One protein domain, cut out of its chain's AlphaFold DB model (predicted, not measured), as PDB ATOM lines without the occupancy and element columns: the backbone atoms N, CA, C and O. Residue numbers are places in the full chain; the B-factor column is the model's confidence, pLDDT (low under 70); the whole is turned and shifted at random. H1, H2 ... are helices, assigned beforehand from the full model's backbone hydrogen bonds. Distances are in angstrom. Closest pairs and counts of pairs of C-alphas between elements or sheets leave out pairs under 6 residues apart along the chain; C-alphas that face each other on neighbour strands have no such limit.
ATOM      1  N   GLN A  36      -8.187  23.249  31.568       77.62
ATOM      2  CA  GLN A  36      -9.384  24.083  31.706       77.62
ATOM      3  C   GLN A  36     -10.230  24.083  30.429       77.62
ATOM      4  O   GLN A  36     -11.460  23.980  30.506       77.62
ATOM      5  N   GLY A  37      -9.594  24.135  29.255       88.50
ATOM      6  CA  GLY A  37     -10.290  24.021  27.973       88.50
ATOM      7  C   GLY A  37     -11.058  22.702  27.831       88.50
ATOM      8  O   GLY A  37     -12.202  22.703  27.366       88.50
ATOM      9  N   PHE A  38     -10.486  21.593  28.311       93.94
ATOM     10  CA  PHE A  38     -11.160  20.290  28.315       93.94
ATOM     11  C   PHE A  38     -12.365  20.250  29.259       93.94
ATOM     12  O   PHE A  38     -13.443  19.828  28.839       93.94
ATOM     13  N   ALA A  39     -12.230  20.753  30.489       94.19
ATOM     14  CA  ALA A  39     -13.325  20.769  31.462       94.19
ATOM     15  C   ALA A  39     -14.550  21.556  30.960       94.19
ATOM     16  O   ALA A  39     -15.694  21.108  31.091       94.19
ATOM     17  N   GLN A  40     -14.326  22.703  30.312       94.69
ATOM     18  CA  GLN A  40     -15.410  23.476  29.700       94.69
ATOM     19  C   GLN A  40     -16.083  22.722  28.548       94.69
ATOM     20  O   GLN A  40     -17.296  22.830  28.360       94.69
ATOM     21  N   THR A  41     -15.306  21.977  27.760       95.69
ATOM     22  CA  THR A  41     -15.837  21.148  26.675       95.69
ATOM     23  C   THR A  41     -16.688  20.004  27.221       95.69
ATOM     24  O   THR A  41     -17.811  19.837  26.745       95.69
ATOM     25  N   CYS A  42     -16.235  19.279  28.248       96.06
ATOM     26  CA  CYS A  42     -17.048  18.224  28.865       96.06
ATOM     27  C   CYS A  42     -18.322  18.790  29.495       96.06
ATOM     28  O   CYS A  42     -19.409  18.296  29.210       96.06
ATOM     29  N   THR A  43     -18.229  19.926  30.194       95.94
ATOM     30  CA  THR A  43     -19.408  20.633  30.723       95.94
ATOM     31  C   THR A  43     -20.401  21.001  29.614       95.94
ATOM     32  O   THR A  43     -21.611  20.878  29.798       95.94
ATOM     33  N   HIS A  44     -19.916  21.457  28.455       94.81
ATOM     34  CA  HIS A  44     -20.772  21.783  27.312       94.81
ATOM     35  C   HIS A  44     -21.544  20.556  26.806       94.81
ATOM     36  O   HIS A  44     -22.766  20.624  26.677       94.81
ATOM     37  N   TYR A  45     -20.857  19.440  26.553       94.94
ATOM     38  CA  TYR A  45     -21.503  18.214  26.074       94.94
ATOM     39  C   TYR A  45     -22.387  17.564  27.146       94.94
ATOM     40  O   TYR A  45     -23.480  17.109  26.823       94.94
ATOM     41  N   GLY A  46     -21.988  17.614  28.418       94.88
ATOM     42  CA  GLY A  46     -22.793  17.151  29.547       94.88
ATOM     43  C   GLY A  46     -24.102  17.925  29.687       94.88
ATOM     44  O   GLY A  46     -25.157  17.318  29.841       94.88
ATOM     45  N   LYS A  47     -24.083  19.257  29.560       94.25
ATOM     46  CA  LYS A  47     -25.320  20.060  29.568       94.25
ATOM     47  C   LYS A  47     -26.247  19.714  28.406       94.25
ATOM     48  O   LYS A  47     -27.450  19.655  28.608       94.25
ATOM     49  N   ARG A  48     -25.694  19.478  27.212       93.06
ATOM     50  CA  ARG A  48     -26.490  19.083  26.040       93.06
ATOM     51  C   ARG A  48     -27.104  17.699  26.204       93.06
ATOM     52  O   ARG A  48     -28.289  17.540  25.962       93.06
ATOM     53  N   ALA A  49     -26.322  16.729  26.669       91.81
ATOM     54  CA  ALA A  49     -26.792  15.364  26.889       91.81
ATOM     55  C   ALA A  49     -27.920  15.269  27.935       91.81
ATOM     56  O   ALA A  49     -28.735  14.359  27.851       91.81
ATOM     57  N   ASN A  50     -27.966  16.198  28.900       88.88
ATOM     58  CA  ASN A  50     -28.990  16.253  29.952       88.88
ATOM     59  C   ASN A  50     -30.053  17.346  29.720       88.88
ATOM     60  O   ASN A  50     -30.813  17.651  30.635       88.88
ATOM     61  N   GLY A  51     -30.057  18.001  28.557       86.44
ATOM     62  CA  GLY A  51     -31.041  19.036  28.247       86.44
ATOM     63  C   GLY A  51     -32.413  18.451  27.904       86.44
ATOM     64  O   GLY A  51     -32.530  17.276  27.568       86.44
ATOM     65  N   ASP A  52     -33.444  19.299  27.920       72.50
ATOM     66  CA  ASP A  52     -34.819  18.909  27.561       72.50
ATOM     67  C   ASP A  52     -35.005  18.661  26.049       72.50
ATOM     68  O   ASP A  52     -36.026  18.134  25.605       72.50
ATOM     69  N   GLU A  53     -34.030  19.061  25.226       81.94
ATOM     70  CA  GLU A  53     -34.067  18.859  23.782       81.94
ATOM     71  C   GLU A  53     -33.598  17.445  23.411       81.94
ATOM     72  O   GLU A  53     -32.549  16.985  23.857       81.94
ATOM     73  N   VAL A  54     -34.332  16.774  22.514       81.81
ATOM     74  CA  VAL A  54     -33.942  15.460  21.977       81.81
ATOM     75  C   VAL A  54     -32.645  15.588  21.173       81.81
ATOM     76  O   VAL A  54     -32.658  15.947  19.992       81.81
ATOM     77  N   GLU A  55     -31.511  15.310  21.805       87.12
ATOM     78  CA  GLU A  55     -30.199  15.283  21.160       87.12
ATOM     79  C   GLU A  55     -29.936  13.932  20.472       87.12
ATOM     80  O   GLU A  55     -30.458  12.891  20.880       87.12
ATOM     81  N   PRO A  56     -29.119  13.900  19.405       86.69
ATOM     82  CA  PRO A  56     -28.674  12.644  18.825       86.69
ATOM     83  C   PRO A  56     -27.886  11.821  19.848       86.69
ATOM     84  O   PRO A  56     -27.044  12.363  20.559       86.69
ATOM     85  N   PHE A  57     -28.054  10.497  19.825       88.12
ATOM     86  CA  PHE A  57     -27.372   9.563  20.736       88.12
ATOM     87  C   PHE A  57     -25.851   9.783  20.848       88.12
ATOM     88  O   PHE A  57     -25.265   9.616  21.915       88.12
ATOM     89  N   TYR A  58     -25.198  10.201  19.755       88.62
ATOM     90  CA  TYR A  58     -23.758  10.450  19.769       88.62
ATOM     91  C   TYR A  58     -23.352  11.578  20.732       88.62
ATOM     92  O   TYR A  58     -22.228  11.558  21.216       88.62
ATOM     93  N   ILE A  59     -24.225  12.549  21.029       93.06
ATOM     94  CA  ILE A  59     -23.931  13.630  21.982       93.06
ATOM     95  C   ILE A  59     -23.780  13.066  23.393       93.06
ATOM     96  O   ILE A  59     -22.798  13.383  24.062       93.06
ATOM     97  N   SER A  60     -24.687  12.183  23.812       91.31
ATOM     98  CA  SER A  60     -24.613  11.521  25.117       91.31
ATOM     99  C   SER A  60     -23.379  10.624  25.224       91.31
ATOM    100  O   SER A  60     -22.638  10.723  26.196       91.31
ATOM    101  N   ALA A  61     -23.079   9.841  24.181       91.50
ATOM    102  CA  ALA A  61     -21.879   8.999  24.151       91.50
ATOM    103  C   ALA A  61     -20.573   9.817  24.244       91.50
ATOM    104  O   ALA A  61     -19.646   9.448  24.970       91.50
ATOM    105  N   LEU A  62     -20.505  10.954  23.537       94.25
ATOM    106  CA  LEU A  62     -19.375  11.879  23.627       94.25
ATOM    107  C   LEU A  62     -19.274  12.514  25.018       94.25
ATOM    108  O   LEU A  62     -18.161  12.654  25.517       94.25
ATOM    109  N   ALA A  63     -20.399  12.884  25.638       95.06
ATOM    110  CA  ALA A  63     -20.431  13.471  26.976       95.06
ATOM    111  C   ALA A  63     -19.913  12.493  28.040       95.06
ATOM    112  O   ALA A  63     -18.987  12.840  28.776       95.06
ATOM    113  N   ASP A  64     -20.439  11.265  28.067       93.31
ATOM    114  CA  ASP A  64     -20.007  10.229  29.014       93.31
ATOM    115  C   ASP A  64     -18.512   9.921  28.846       93.31
ATOM    116  O   ASP A  64     -17.755   9.898  29.818       93.31
ATOM    117  N   SER A  65     -18.049   9.779  27.600       94.56
ATOM    118  CA  SER A  65     -16.629   9.542  27.321       94.56
ATOM    119  C   SER A  65     -15.742  10.731  27.700       94.56
ATOM    120  O   SER A  65     -14.592  10.527  28.087       94.56
ATOM    121  N   CYS A  66     -16.243  11.969  27.588       95.62
ATOM    122  CA  CYS A  66     -15.491  13.181  27.931       95.62
ATOM    123  C   CYS A  66     -15.136  13.204  29.414       95.62
ATOM    124  O   CYS A  66     -13.973  13.415  29.754       95.62
ATOM    125  N   GLU A  67     -16.108  12.925  30.282       94.12
ATOM    126  CA  GLU A  67     -15.897  12.893  31.732       94.12
ATOM    127  C   GLU A  67     -14.881  11.814  32.131       94.12
ATOM    128  O   GLU A  67     -13.961  12.080  32.906       94.12
ATOM    129  N   VAL A  68     -14.975  10.617  31.538       92.94
ATOM    130  CA  VAL A  68     -14.009   9.532  31.795       92.94
ATOM    131  C   VAL A  68     -12.607   9.925  31.325       92.94
ATOM    132  O   VAL A  68     -11.637   9.762  32.066       92.94
ATOM    133  N   ALA A  69     -12.482  10.484  30.118       92.62
ATOM    134  CA  ALA A  69     -11.197  10.934  29.589       92.62
ATOM    135  C   ALA A  69     -10.584  12.056  30.443       92.62
ATOM    136  O   ALA A  69      -9.374  12.056  30.685       92.62
ATOM    137  N   LEU A  70     -11.407  12.990  30.928       92.62
ATOM    138  CA  LEU A  70     -10.970  14.092  31.783       92.62
ATOM    139  C   LEU A  70     -10.479  13.581  33.142       92.62
ATOM    140  O   LEU A  70      -9.385  13.952  33.573       92.62
ATOM    141  N   ALA A  71     -11.232  12.678  33.776       89.94
ATOM    142  CA  ALA A  71     -10.831  12.030  35.024       89.94
ATOM    143  C   ALA A  71      -9.516  11.249  34.861       89.94
ATOM    144  O   ALA A  71      -8.636  11.313  35.721       89.94
ATOM    145  N   GLN A  72      -9.340  10.572  33.725       88.31
ATOM    146  CA  GLN A  72      -8.123   9.823  33.430       88.31
ATOM    147  C   GLN A  72      -6.889  10.721  33.256       88.31
ATOM    148  O   GLN A  72      -5.792  10.331  33.658       88.31
ATOM    149  N   LEU A  73      -7.040  11.919  32.681       87.88
ATOM    150  CA  LEU A  73      -5.948  12.895  32.632       87.88
ATOM    151  C   LEU A  73      -5.653  13.500  34.012       87.88
ATOM    152  O   LEU A  73      -4.488  13.743  34.324       87.88
ATOM    153  N   ALA A  74      -6.682  13.720  34.835       87.19
ATOM    154  CA  ALA A  74      -6.532  14.271  36.183       87.19
ATOM    155  C   ALA A  74      -5.837  13.303  37.156       87.19
ATOM    156  O   ALA A  74      -5.114  13.749  38.044       87.19
ATOM    157  N   ALA A  75      -6.004  11.991  36.969       83.88
ATOM    158  CA  ALA A  75      -5.368  10.962  37.797       83.88
ATOM    159  C   ALA A  75      -3.825  10.940  37.699       83.88
ATOM    160  O   ALA A  75      -3.168  10.326  38.540       83.88
ATOM    161  N   GLY A  76      -3.234  11.618  36.705       72.94
ATOM    162  CA  GLY A  76      -1.786  11.645  36.499       72.94
ATOM    163  C   GLY A  76      -1.227  10.313  35.973       72.94
ATOM    164  O   GLY A  76      -1.982   9.364  35.760       72.94
ATOM    165  N   PRO A  77       0.085  10.226  35.676       68.12
ATOM    166  CA  PRO A  77       0.721   9.026  35.121       68.12
ATOM    167  C   PRO A  77       0.485   7.814  36.030       68.12
ATOM    168  O   PRO A  77       0.975   7.776  37.159       68.12
ATOM    169  N   ALA A  78      -0.268   6.823  35.546       65.19
ATOM    170  CA  ALA A  78      -0.426   5.578  36.285       65.19
ATOM    171  C   ALA A  78       0.898   4.791  36.276       65.19
ATOM    172  O   ALA A  78       1.724   4.919  35.372       65.19
ATOM    173  N   ARG A  79       1.133   4.021  37.347       60.59
ATOM    174  CA  ARG A  79       2.393   3.289  37.581       60.59
ATOM    175  C   ARG A  79       2.593   2.095  36.637       60.59
ATOM    176  O   ARG A  79       3.602   1.405  36.746       60.59
ATOM    177  N   ASP A  80       1.640   1.821  35.752       62.88
ATOM    178  CA  ASP A  80       1.648   0.699  34.826       62.88
ATOM    179  C   ASP A  80       2.078   1.112  33.408       62.88
ATOM    180  O   ASP A  80       1.787   2.199  32.912       62.88
ATOM    181  N   ASN A  81       2.727   0.191  32.695       61.09
ATOM    182  CA  ASN A  81       3.260   0.440  31.351       61.09
ATOM    183  C   ASN A  81       2.179   0.722  30.281       61.09
ATOM    184  O   ASN A  81       2.516   1.121  29.167       61.09
ATOM    185  N   ARG A  82       0.885   0.519  30.585       61.56
ATOM    186  CA  ARG A  82      -0.244   0.823  29.681       61.56
ATOM    187  C   ARG A  82      -0.801   2.240  29.878       61.56
ATOM    188  O   ARG A  82      -1.454   2.753  28.960       61.56
ATOM    189  N   ALA A  83      -0.489   2.895  31.001       63.81
ATOM    190  CA  ALA A  83      -0.884   4.270  31.314       63.81
ATOM    191  C   ALA A  83      -0.566   5.297  30.215       63.81
ATOM    192  O   ALA A  83      -1.441   6.107  29.893       63.81
ATOM    193  N   PRO A  84       0.635   5.282  29.591       76.38
ATOM    194  CA  PRO A  84       1.031   6.356  28.680       76.38
ATOM    195  C   PRO A  84       0.190   6.384  27.401       76.38
ATOM    196  O   PRO A  84      -0.215   7.449  26.928       76.38
ATOM    197  N   MET A  85      -0.130   5.207  26.852       82.12
ATOM    198  CA  MET A  85      -0.996   5.107  25.677       82.12
ATOM    199  C   MET A  85      -2.426   5.532  26.006       82.12
ATOM    200  O   MET A  85      -3.028   6.272  25.231       82.12
ATOM    201  N   ALA A  86      -2.945   5.112  27.163       82.94
ATOM    202  CA  ALA A  86      -4.307   5.429  27.571       82.94
ATOM    203  C   ALA A  86      -4.490   6.949  27.727       82.94
ATOM    204  O   ALA A  86      -5.442   7.522  27.199       82.94
ATOM    205  N   GLN A  87      -3.541   7.618  28.386       86.88
ATOM    206  CA  GLN A  87      -3.550   9.075  28.549       86.88
ATOM    207  C   GLN A  87      -3.403   9.818  27.228       86.88
ATOM    208  O   GLN A  87      -4.073  10.824  27.009       86.88
ATOM    209  N   THR A  88      -2.568   9.302  26.326       89.81
ATOM    210  CA  THR A  88      -2.414   9.882  24.991       89.81
ATOM    211  C   THR A  88      -3.737   9.828  24.231       89.81
ATOM    212  O   THR A  88      -4.151  10.830  23.653       89.81
ATOM    213  N   ARG A  89      -4.457   8.700  24.268       90.69
ATOM    214  CA  ARG A  89      -5.760   8.584  23.597       90.69
ATOM    215  C   ARG A  89      -6.839   9.445  24.246       90.69
ATOM    216  O   ARG A  89      -7.577  10.098  23.513       90.69
ATOM    217  N   ALA A  90      -6.890   9.502  25.579       92.00
ATOM    218  CA  ALA A  90      -7.788  10.399  26.309       92.00
ATOM    219  C   ALA A  90      -7.557  11.864  25.903       92.00
ATOM    220  O   ALA A  90      -8.497  12.571  25.545       92.00
ATOM    221  N   ARG A  91      -6.289  12.294  25.856       93.38
ATOM    222  CA  ARG A  91      -5.900  13.634  25.403       93.38
ATOM    223  C   ARG A  91      -6.314  13.894  23.959       93.38
ATOM    224  O   ARG A  91      -6.994  14.880  23.703       93.38
ATOM    225  N   VAL A  92      -5.972  13.000  23.030       94.06
ATOM    226  CA  VAL A  92      -6.334  13.152  21.611       94.06
ATOM    227  C   VAL A  92      -7.852  13.241  21.444       94.06
ATOM    228  O   VAL A  92      -8.339  14.066  20.673       94.06
ATOM    229  N   PHE A  93      -8.620  12.429  22.168       95.81
ATOM    230  CA  PHE A  93     -10.076  12.513  22.148       95.81
ATOM    231  C   PHE A  93     -10.586  13.879  22.633       95.81
ATOM    232  O   PHE A  93     -11.356  14.520  21.911       95.81
ATOM    233  N   LEU A  94     -10.111  14.368  23.780       95.75
ATOM    234  CA  LEU A  94     -10.507  15.670  24.331       95.75
ATOM    235  C   LEU A  94     -10.104  16.849  23.435       95.75
ATOM    236  O   LEU A  94     -10.876  17.798  23.277       95.75
ATOM    237  N   GLU A  95      -8.940  16.778  22.789       95.75
ATOM    238  CA  GLU A  95      -8.495  17.761  21.797       95.75
ATOM    239  C   GLU A  95      -9.438  17.796  20.591       95.75
ATOM    240  O   GLU A  95      -9.894  18.868  20.185       95.75
ATOM    241  N   ARG A  96      -9.794  16.630  20.033       96.44
ATOM    242  CA  ARG A  96     -10.716  16.562  18.885       96.44
ATOM    243  C   ARG A  96     -12.126  17.011  19.244       96.44
ATOM    244  O   ARG A  96     -12.761  17.690  18.435       96.44
ATOM    245  N   LEU A  97     -12.607  16.666  20.434       96.50
ATOM    246  CA  LEU A  97     -13.917  17.093  20.915       96.50
ATOM    247  C   LEU A  97     -13.958  18.607  21.182       96.50
ATOM    248  O   LEU A  97     -14.929  19.277  20.832       96.50
ATOM    249  N   THR A  98     -12.877  19.169  21.725       96.62
ATOM    250  CA  THR A  98     -12.760  20.620  21.932       96.62
ATOM    251  C   THR A  98     -12.707  21.364  20.605       96.62
ATOM    252  O   THR A  98     -13.425  22.350  20.428       96.62
ATOM    253  N   LEU A  99     -11.941  20.854  19.637       95.56
ATOM    254  CA  LEU A  99     -11.889  21.421  18.292       95.56
ATOM    255  C   LEU A  99     -13.263  21.393  17.608       95.56
ATOM    256  O   LEU A  99     -13.634  22.356  16.935       95.56
ATOM    257  N   LEU A 100     -14.036  20.318  17.794       96.12
ATOM    258  CA  LEU A 100     -15.412  20.233  17.304       96.12
ATOM    259  C   LEU A 100     -16.283  21.344  17.897       96.12
ATOM    260  O   LEU A 100     -16.875  22.111  17.135       96.12
ATOM    261  N   ARG A 101     -16.308  21.474  19.230       95.75
ATOM    262  CA  ARG A 101     -17.050  22.537  19.923       95.75
ATOM    263  C   ARG A 101     -16.664  23.915  19.387       95.75
ATOM    264  O   ARG A 101     -17.532  24.671  18.962       95.75
ATOM    265  N   GLN A 102     -15.368  24.223  19.360       95.25
ATOM    266  CA  GLN A 102     -14.852  25.512  18.890       95.25
ATOM    267  C   GLN A 102     -15.254  25.795  17.438       95.25
ATOM    268  O   GLN A 102     -15.697  26.899  17.129       95.25
ATOM    269  N   THR A 103     -15.167  24.794  16.560       94.94
ATOM    270  CA  THR A 103     -15.536  24.930  15.144       94.94
ATOM    271  C   THR A 103     -17.027  25.224  14.978       94.94
ATOM    272  O   THR A 103     -17.396  26.152  14.256       94.94
ATOM    273  N   VAL A 104     -17.896  24.473  15.661       94.62
ATOM    274  CA  VAL A 104     -19.352  24.685  15.607       94.62
ATOM    275  C   VAL A 104     -19.714  26.066  16.153       94.62
ATOM    276  O   VAL A 104     -20.475  26.799  15.517       94.62
ATOM    277  N   THR A 105     -19.122  26.463  17.283       93.38
ATOM    278  CA  THR A 105     -19.307  27.799  17.859       93.38
ATOM    279  C   THR A 105     -18.853  28.895  16.895       93.38
ATOM    280  O   THR A 105     -19.614  29.832  16.657       93.38
ATOM    281  N   ALA A 106     -17.675  28.771  16.281       90.81
ATOM    282  CA  ALA A 106     -17.160  29.757  15.333       90.81
ATOM    283  C   ALA A 106     -18.061  29.903  14.094       90.81
ATOM    284  O   ALA A 106     -18.359  31.023  13.680       90.81
ATOM    285  N   ILE A 107     -18.557  28.795  13.528       89.94
ATOM    286  CA  ILE A 107     -19.499  28.832  12.395       89.94
ATOM    287  C   ILE A 107     -20.799  29.536  12.797       89.94
ATOM    288  O   ILE A 107     -21.294  30.382  12.048       89.94
ATOM    289  N   ASN A 108     -21.342  29.216  13.973       89.62
ATOM    290  CA  ASN A 108     -22.567  29.836  14.478       89.62
ATOM    291  C   ASN A 108     -22.390  31.343  14.703       89.62
ATOM    292  O   ASN A 108     -23.233  32.121  14.260       89.62
ATOM    293  N   ILE A 109     -21.282  31.766  15.317       88.50
ATOM    294  CA  ILE A 109     -20.974  33.186  15.531       88.50
ATOM    295  C   ILE A 109     -20.812  33.909  14.192       88.50
ATOM    296  O   ILE A 109     -21.458  34.930  13.972       88.50
ATOM    297  N   ASN A 110     -20.012  33.369  13.268       85.25
ATOM    298  CA  ASN A 110     -19.789  34.001  11.968       85.25
ATOM    299  C   ASN A 110     -21.102  34.177  11.202       85.25
ATOM    300  O   ASN A 110     -21.368  35.265  10.696       85.25
ATOM    301  N   ARG A 111     -21.965  33.155  11.167       83.19
ATOM    302  CA  ARG A 111     -23.288  33.264  10.531       83.19
ATOM    303  C   ARG A 111     -24.162  34.323  11.191       83.19
ATOM    304  O   ARG A 111     -24.814  35.087  10.488       83.19
ATOM    305  N   PHE A 112     -24.160  34.389  12.520       81.88
ATOM    306  CA  PHE A 112     -24.927  35.390  13.258       81.88
ATOM    307  C   PHE A 112     -24.466  36.817  12.935       81.88
ATOM    308  O   PHE A 112     -25.295  37.689  12.673       81.88
ATOM    309  N   LEU A 113     -23.152  37.045  12.895       82.88
ATOM    310  CA  LEU A 113     -22.582  38.350  12.560       82.88
ATOM    311  C   LEU A 113     -22.902  38.762  11.117       82.88
ATOM    312  O   LEU A 113     -23.311  39.899  10.906       82.88
ATOM    313  N   HIS A 114     -22.819  37.840  10.151       75.81
ATOM    314  CA  HIS A 114     -23.154  38.132   8.750       75.81
ATOM    315  C   HIS A 114     -24.631  38.510   8.559       75.81
ATOM    316  O   HIS A 114     -24.934  39.400   7.767       75.81
ATOM    317  N   VAL A 115     -25.552  37.881   9.302       72.12
ATOM    318  CA  VAL A 115     -26.983  38.244   9.274       72.12
ATOM    319  C   VAL A 115     -27.211  39.650   9.835       72.12
ATOM    320  O   VAL A 115     -28.062  40.371   9.330       72.12
ATOM    321  N   ARG A 116     -26.444  40.071  10.850       65.94
ATOM    322  CA  ARG A 116     -26.570  41.411  11.448       65.94
ATOM    323  C   ARG A 116     -26.032  42.537  10.569       65.94
ATOM    324  O   ARG A 116     -26.522  43.655  10.671       65.94
ATOM    325  N   THR A 117     -25.015  42.267   9.755       69.62
ATOM    326  CA  THR A 117     -24.373  43.284   8.908       69.62
ATOM    327  C   THR A 117     -25.013  43.421   7.529       69.62
ATOM    328  O   THR A 117     -24.769  44.412   6.846       69.62
ATOM    329  N   ALA A 118     -25.803  42.440   7.087       64.69
ATOM    330  CA  ALA A 118     -26.497  42.515   5.809       64.69
ATOM    331  C   ALA A 118     -27.689  43.486   5.899       64.69
ATOM    332  O   ALA A 118     -28.613  43.281   6.677       64.69
ATOM    333  N   THR A 119     -27.707  44.511   5.046       61.09
ATOM    334  CA  THR A 119     -28.827  45.457   4.856       61.09
ATOM    335  C   THR A 119     -30.054  44.838   4.167       61.09
ATOM    336  O   THR A 119     -30.998  45.549   3.831       61.09
ATOM    337  N   GLN A 120     -30.062  43.520   3.942       55.03
ATOM    338  CA  GLN A 120     -31.167  42.794   3.315       55.03
ATOM    339  C   GLN A 120     -32.107  42.156   4.352       55.03
ATOM    340  O   GLN A 120     -31.658  41.737   5.420       55.03
ATOM    341  N   PRO A 121     -33.413  42.047   4.042       51.03
ATOM    342  CA  PRO A 121     -34.410  41.587   4.994       51.03
ATOM    343  C   PRO A 121     -34.208  40.107   5.358       51.03
ATOM    344  O   PRO A 121     -34.319  39.211   4.526       51.03
ATOM    345  N   THR A 122     -33.908  39.886   6.642       56.88
ATOM    346  CA  THR A 122     -34.433  38.797   7.486       56.88
ATOM    347  C   THR A 122     -34.372  37.364   6.941       56.88
ATOM    348  O   THR A 122     -35.315  36.588   7.109       56.88
ATOM    349  N   VAL A 123     -33.232  36.917   6.403       59.38
ATOM    350  CA  VAL A 123     -32.982  35.466   6.367       59.38
ATOM    351  C   VAL A 123     -32.732  35.014   7.806       59.38
ATOM    352  O   VAL A 123     -31.703  35.337   8.399       59.38
ATOM    353  N   ALA A 124     -33.709  34.316   8.392       66.62
ATOM    354  CA  ALA A 124     -33.646  33.824   9.765       66.62
ATOM    355  C   ALA A 124     -32.307  33.119  10.036       66.62
ATOM    356  O   ALA A 124     -31.875  32.261   9.259       66.62
ATOM    357  N   PHE A 125     -31.656  33.480  11.145       74.69
ATOM    358  CA  PHE A 125     -30.424  32.839  11.587       74.69
ATOM    359  C   PHE A 125     -30.658  31.333  11.751       74.69
ATOM    360  O   PHE A 125     -31.466  30.906  12.574       74.69
ATOM    361  N   LYS A 126     -29.940  30.526  10.964       82.06
ATOM    362  CA  LYS A 126     -29.949  29.067  11.088       82.06
ATOM    363  C   LYS A 126     -28.612  28.604  11.671       82.06
ATOM    364  O   LYS A 126     -27.603  28.637  10.946       82.06
ATOM    365  N   PRO A 127     -28.574  28.176  12.949       87.31
ATOM    366  CA  PRO A 127     -27.373  27.579  13.516       87.31
ATOM    367  C   PRO A 127     -26.997  26.301  12.753       87.31
ATOM    368  O   PRO A 127     -27.763  25.776  11.937       87.31
ATOM    369  N   VAL A 128     -25.787  25.802  12.995       91.25
ATOM    370  CA  VAL A 128     -25.363  24.476  12.546       91.25
ATOM    371  C   VAL A 128     -26.393  23.460  13.030       91.25
ATOM    372  O   VAL A 128     -26.682  23.362  14.218       91.25
ATOM    373  N   THR A 129     -26.968  22.724  12.084       93.31
ATOM    374  CA  THR A 129     -27.925  21.663  12.385       93.31
ATOM    375  C   THR A 129     -27.207  20.471  13.014       93.31
ATOM    376  O   THR A 129     -26.008  20.286  12.801       93.31
ATOM    377  N   LYS A 130     -27.947  19.597  13.702       92.38
ATOM    378  CA  LYS A 130     -27.422  18.334  14.257       92.38
ATOM    379  C   LYS A 130     -26.689  17.493  13.201       92.38
ATOM    380  O   LYS A 130     -25.581  17.020  13.427       92.38
ATOM    381  N   THR A 131     -27.250  17.387  11.995       94.06
ATOM    382  CA  THR A 131     -26.590  16.719  10.859       94.06
ATOM    383  C   THR A 131     -25.297  17.424  10.443       94.06
ATOM    384  O   THR A 131     -24.299  16.761  10.165       94.06
ATOM    385  N   GLY A 132     -25.288  18.759  10.410       94.44
ATOM    386  CA  GLY A 132     -24.085  19.535  10.110       94.44
ATOM    387  C   GLY A 132     -22.987  19.313  11.148       94.44
ATOM    388  O   GLY A 132     -21.841  19.060  10.782       94.44
ATOM    389  N   GLU A 133     -23.341  19.327  12.433       95.50
ATOM    390  CA  GLU A 133     -22.420  19.018  13.526       95.50
ATOM    391  C   GLU A 133     -21.850  17.600  13.396       95.50
ATOM    392  O   GLU A 133     -20.636  17.428  13.487       95.50
ATOM    393  N   TYR A 134     -22.681  16.600  13.091       95.06
ATOM    394  CA  TYR A 134     -22.224  15.230  12.841       95.06
ATOM    395  C   TYR A 134     -21.187  15.153  11.705       95.06
ATOM    396  O   TYR A 134     -20.155  14.486  11.832       95.06
ATOM    397  N   LEU A 135     -21.426  15.850  10.589       96.88
ATOM    398  CA  LEU A 135     -20.490  15.874   9.461       96.88
ATOM    399  C   LEU A 135     -19.171  16.563   9.827       96.88
ATOM    400  O   LEU A 135     -18.103  16.072   9.452       96.88
ATOM    401  N   ILE A 136     -19.228  17.653  10.598       94.94
ATOM    402  CA  ILE A 136     -18.037  18.330  11.125       94.94
ATOM    403  C   ILE A 136     -17.278  17.385  12.065       94.94
ATOM    404  O   ILE A 136     -16.076  17.194  11.890       94.94
ATOM    405  N   ALA A 137     -17.965  16.721  12.996       95.06
ATOM    406  CA  ALA A 137     -17.380  15.754  13.923       95.06
ATOM    407  C   ALA A 137     -16.663  14.615  13.186       95.06
ATOM    408  O   ALA A 137     -15.525  14.263  13.517       95.06
ATOM    409  N   ARG A 138     -17.289  14.080  12.129       95.50
ATOM    410  CA  ARG A 138     -16.681  13.070  11.255       95.50
ATOM    411  C   ARG A 138     -15.450  13.617  10.533       95.50
ATOM    412  O   ARG A 138     -14.423  12.942  10.509       95.50
ATOM    413  N   ARG A 139     -15.529  14.826   9.965       95.94
ATOM    414  CA  ARG A 139     -14.420  15.455   9.229       95.94
ATOM    415  C   ARG A 139     -13.222  15.766  10.126       95.94
ATOM    416  O   ARG A 139     -12.090  15.593   9.687       95.94
ATOM    417  N   LEU A 140     -13.468  16.194  11.360       94.25
ATOM    418  CA  LEU A 140     -12.432  16.496  12.350       94.25
ATOM    419  C   LEU A 140     -11.852  15.242  13.019       94.25
ATOM    420  O   LEU A 140     -10.879  15.344  13.763       94.25
ATOM    421  N   GLY A 141     -12.429  14.065  12.767       95.12
ATOM    422  CA  GLY A 141     -11.982  12.812  13.368       95.12
ATOM    423  C   GLY A 141     -12.380  12.647  14.837       95.12
ATOM    424  O   GLY A 141     -11.823  11.780  15.504       95.12
ATOM    425  N   ALA A 142     -13.354  13.415  15.342       94.69
ATOM    426  CA  ALA A 142     -13.820  13.310  16.728       94.69
ATOM    427  C   ALA A 142     -14.351  11.901  17.041       94.69
ATOM    428  O   ALA A 142     -13.946  11.296  18.027       94.69
ATOM    429  N   PHE A 143     -15.151  11.315  16.140       95.19
ATOM    430  CA  PHE A 143     -15.643   9.939  16.300       95.19
ATOM    431  C   PHE A 143     -14.547   8.874  16.182       95.19
ATOM    432  O   PHE A 143     -14.653   7.809  16.779       95.19
ATOM    433  N   ALA A 144     -13.499   9.128  15.397       94.69
ATOM    434  CA  ALA A 144     -12.379   8.196  15.298       94.69
ATOM    435  C   ALA A 144     -11.550   8.204  16.591       94.69
ATOM    436  O   ALA A 144     -11.192   7.140  17.091       94.69
ATOM    437  N   ALA A 145     -11.299   9.390  17.153       94.44
ATOM    438  CA  ALA A 145     -10.606   9.544  18.426       94.44
ATOM    439  C   ALA A 145     -11.416   8.969  19.598       94.44
ATOM    440  O   ALA A 145     -10.855   8.269  20.436       94.44
ATOM    441  N   HIS A 146     -12.734   9.191  19.603       95.06
ATOM    442  CA  HIS A 146     -13.671   8.606  20.565       95.06
ATOM    443  C   HIS A 146     -13.597   7.075  20.572       95.06
ATOM    444  O   HIS A 146     -13.275   6.488  21.600       95.06
ATOM    445  N   ARG A 147     -13.739   6.423  19.410       93.81
ATOM    446  CA  ARG A 147     -13.605   4.958  19.313       93.81
ATOM    447  C   ARG A 147     -12.226   4.446  19.724       93.81
ATOM    448  O   ARG A 147     -12.122   3.377  20.312       93.81
ATOM    449  N   ALA A 148     -11.155   5.172  19.397       91.94
ATOM    450  CA  ALA A 148      -9.801   4.775  19.781       91.94
ATOM    451  C   ALA A 148      -9.596   4.828  21.304       91.94
ATOM    452  O   ALA A 148      -8.874   3.990  21.853       91.94
ATOM    453  N   PHE A 149     -10.217   5.808  21.963       91.00
ATOM    454  CA  PHE A 149     -10.261   5.919  23.414       91.00
ATOM    455  C   PHE A 149     -11.092   4.784  24.035       91.00
ATOM    456  O   PHE A 149     -10.567   4.053  24.873       91.00
ATOM    457  N   GLU A 150     -12.318   4.552  23.553       89.38
ATOM    458  CA  GLU A 150     -13.192   3.476  24.050       89.38
ATOM    459  C   GLU A 150     -12.579   2.083  23.882       89.38
ATOM    460  O   GLU A 150     -12.622   1.283  24.805       89.38
ATOM    461  N   ALA A 151     -11.925   1.798  22.752       86.38
ATOM    462  CA  ALA A 151     -11.295   0.496  22.508       86.38
ATOM    463  C   ALA A 151     -10.162   0.151  23.494       86.38
ATOM    464  O   ALA A 151      -9.697  -0.985  23.522       86.38
ATOM    465  N   GLN A 152      -9.659   1.131  24.250       74.88
ATOM    466  CA  GLN A 152      -8.669   0.914  25.305       74.88
ATOM    467  C   GLN A 152      -9.295   0.914  26.702       74.88
ATOM    468  O   GLN A 152      -8.743   0.314  27.626       74.88
TER     469      GLN A 152
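Overview. This is residues 36 to 152 of the 161 residues of an uncharacterized protein of Brevirhabdus pacifica (UniProt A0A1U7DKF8). One long straight helix, H3, makes the long axis, and four shorter helices gather on its residues 86 to 104: the helical hairpin of H1 and H2 crosses it on one side, while H4 crosses it and H5 packs along it on another side. The last part of H3 runs on beyond these helices to a loop tip, residues 117 to 122, that sticks out, and from there the chain folds back to H4. The printed part has 117 residues with five named helices, in the order H1, H2, H3, H4, H5, and no named strand; its class is all helix. The whole is loose, with a radius of gyration of the C-alphas of 16.7 A and spans of 62 by 25 by 23 A.

Along the chain. H1 is residues 36 to 49, 20.1 A from first to last C-alpha, and begins at C-alpha 36 at (-9.384, 24.083, 31.706). H2 is residues 57 to 74, 26.4 A long. H3, the longest helix, is residues 83 to 117 and 50.8 A long; C-alpha 117 is at (-24.373, 43.284, 8.908). H4 is residues 130 to 139, 14.2 A long. H5 is residues 142 to 150, 12.3 A long, and ends at C-alpha 150 at (-13.192, 3.476, 24.050).

Arrangement. H3 is the hub and touches the four other helices. H1, with residues 37 to 41 alone, touches H3, and their lines are about perpendicular, only just, at 72 degrees; the closest C-alphas, of Thr 41 and Thr 98, are 5.7 A apart. H2, with residues 66 to 73 alone, touches H3 at a steep tilt of 53 degrees, opposite ways, with the C-alphas of Ala 69 and Ala 90 closest at 4.8 A. H1 and H2 form a hairpin: they touch at a shallow tilt of 30 degrees, opposite ways, with the C-alphas of Ala 49 and Ser 60 closest at 4.8 A. H5 touches H3 at a shallow tilt of 23 degrees, opposite ways, with the C-alphas of Phe 93 and Ala 145 closest at 4.8 A. H4 touches H3 at a steep tilt of 50 degrees, opposite ways, with the C-alphas of Leu 100 and Ala 137 closest at 5.9 A. H2 and H5 only just touch, with 3 pairs of C-alphas within 8 A; the closest, of Leu 62 and His 146, are 7.3 A apart. H4 stays apart from H1 and H2. In H1, H2, H3, H4 and H5 every O i to N i+4 pair is within hydrogen-bond range.

Size, cuts and confidence. The C-alphas farthest apart, of Arg 79 and Pro 121, are 62.3 A apart. The printed part has no cut. The link from H3 to H4, residues 118 to 129, is long; that from H4 to H5 is tight. Mean pLDDT of the printed part is 86.6, with residues 77 to 83 and 116 to 124 under 70.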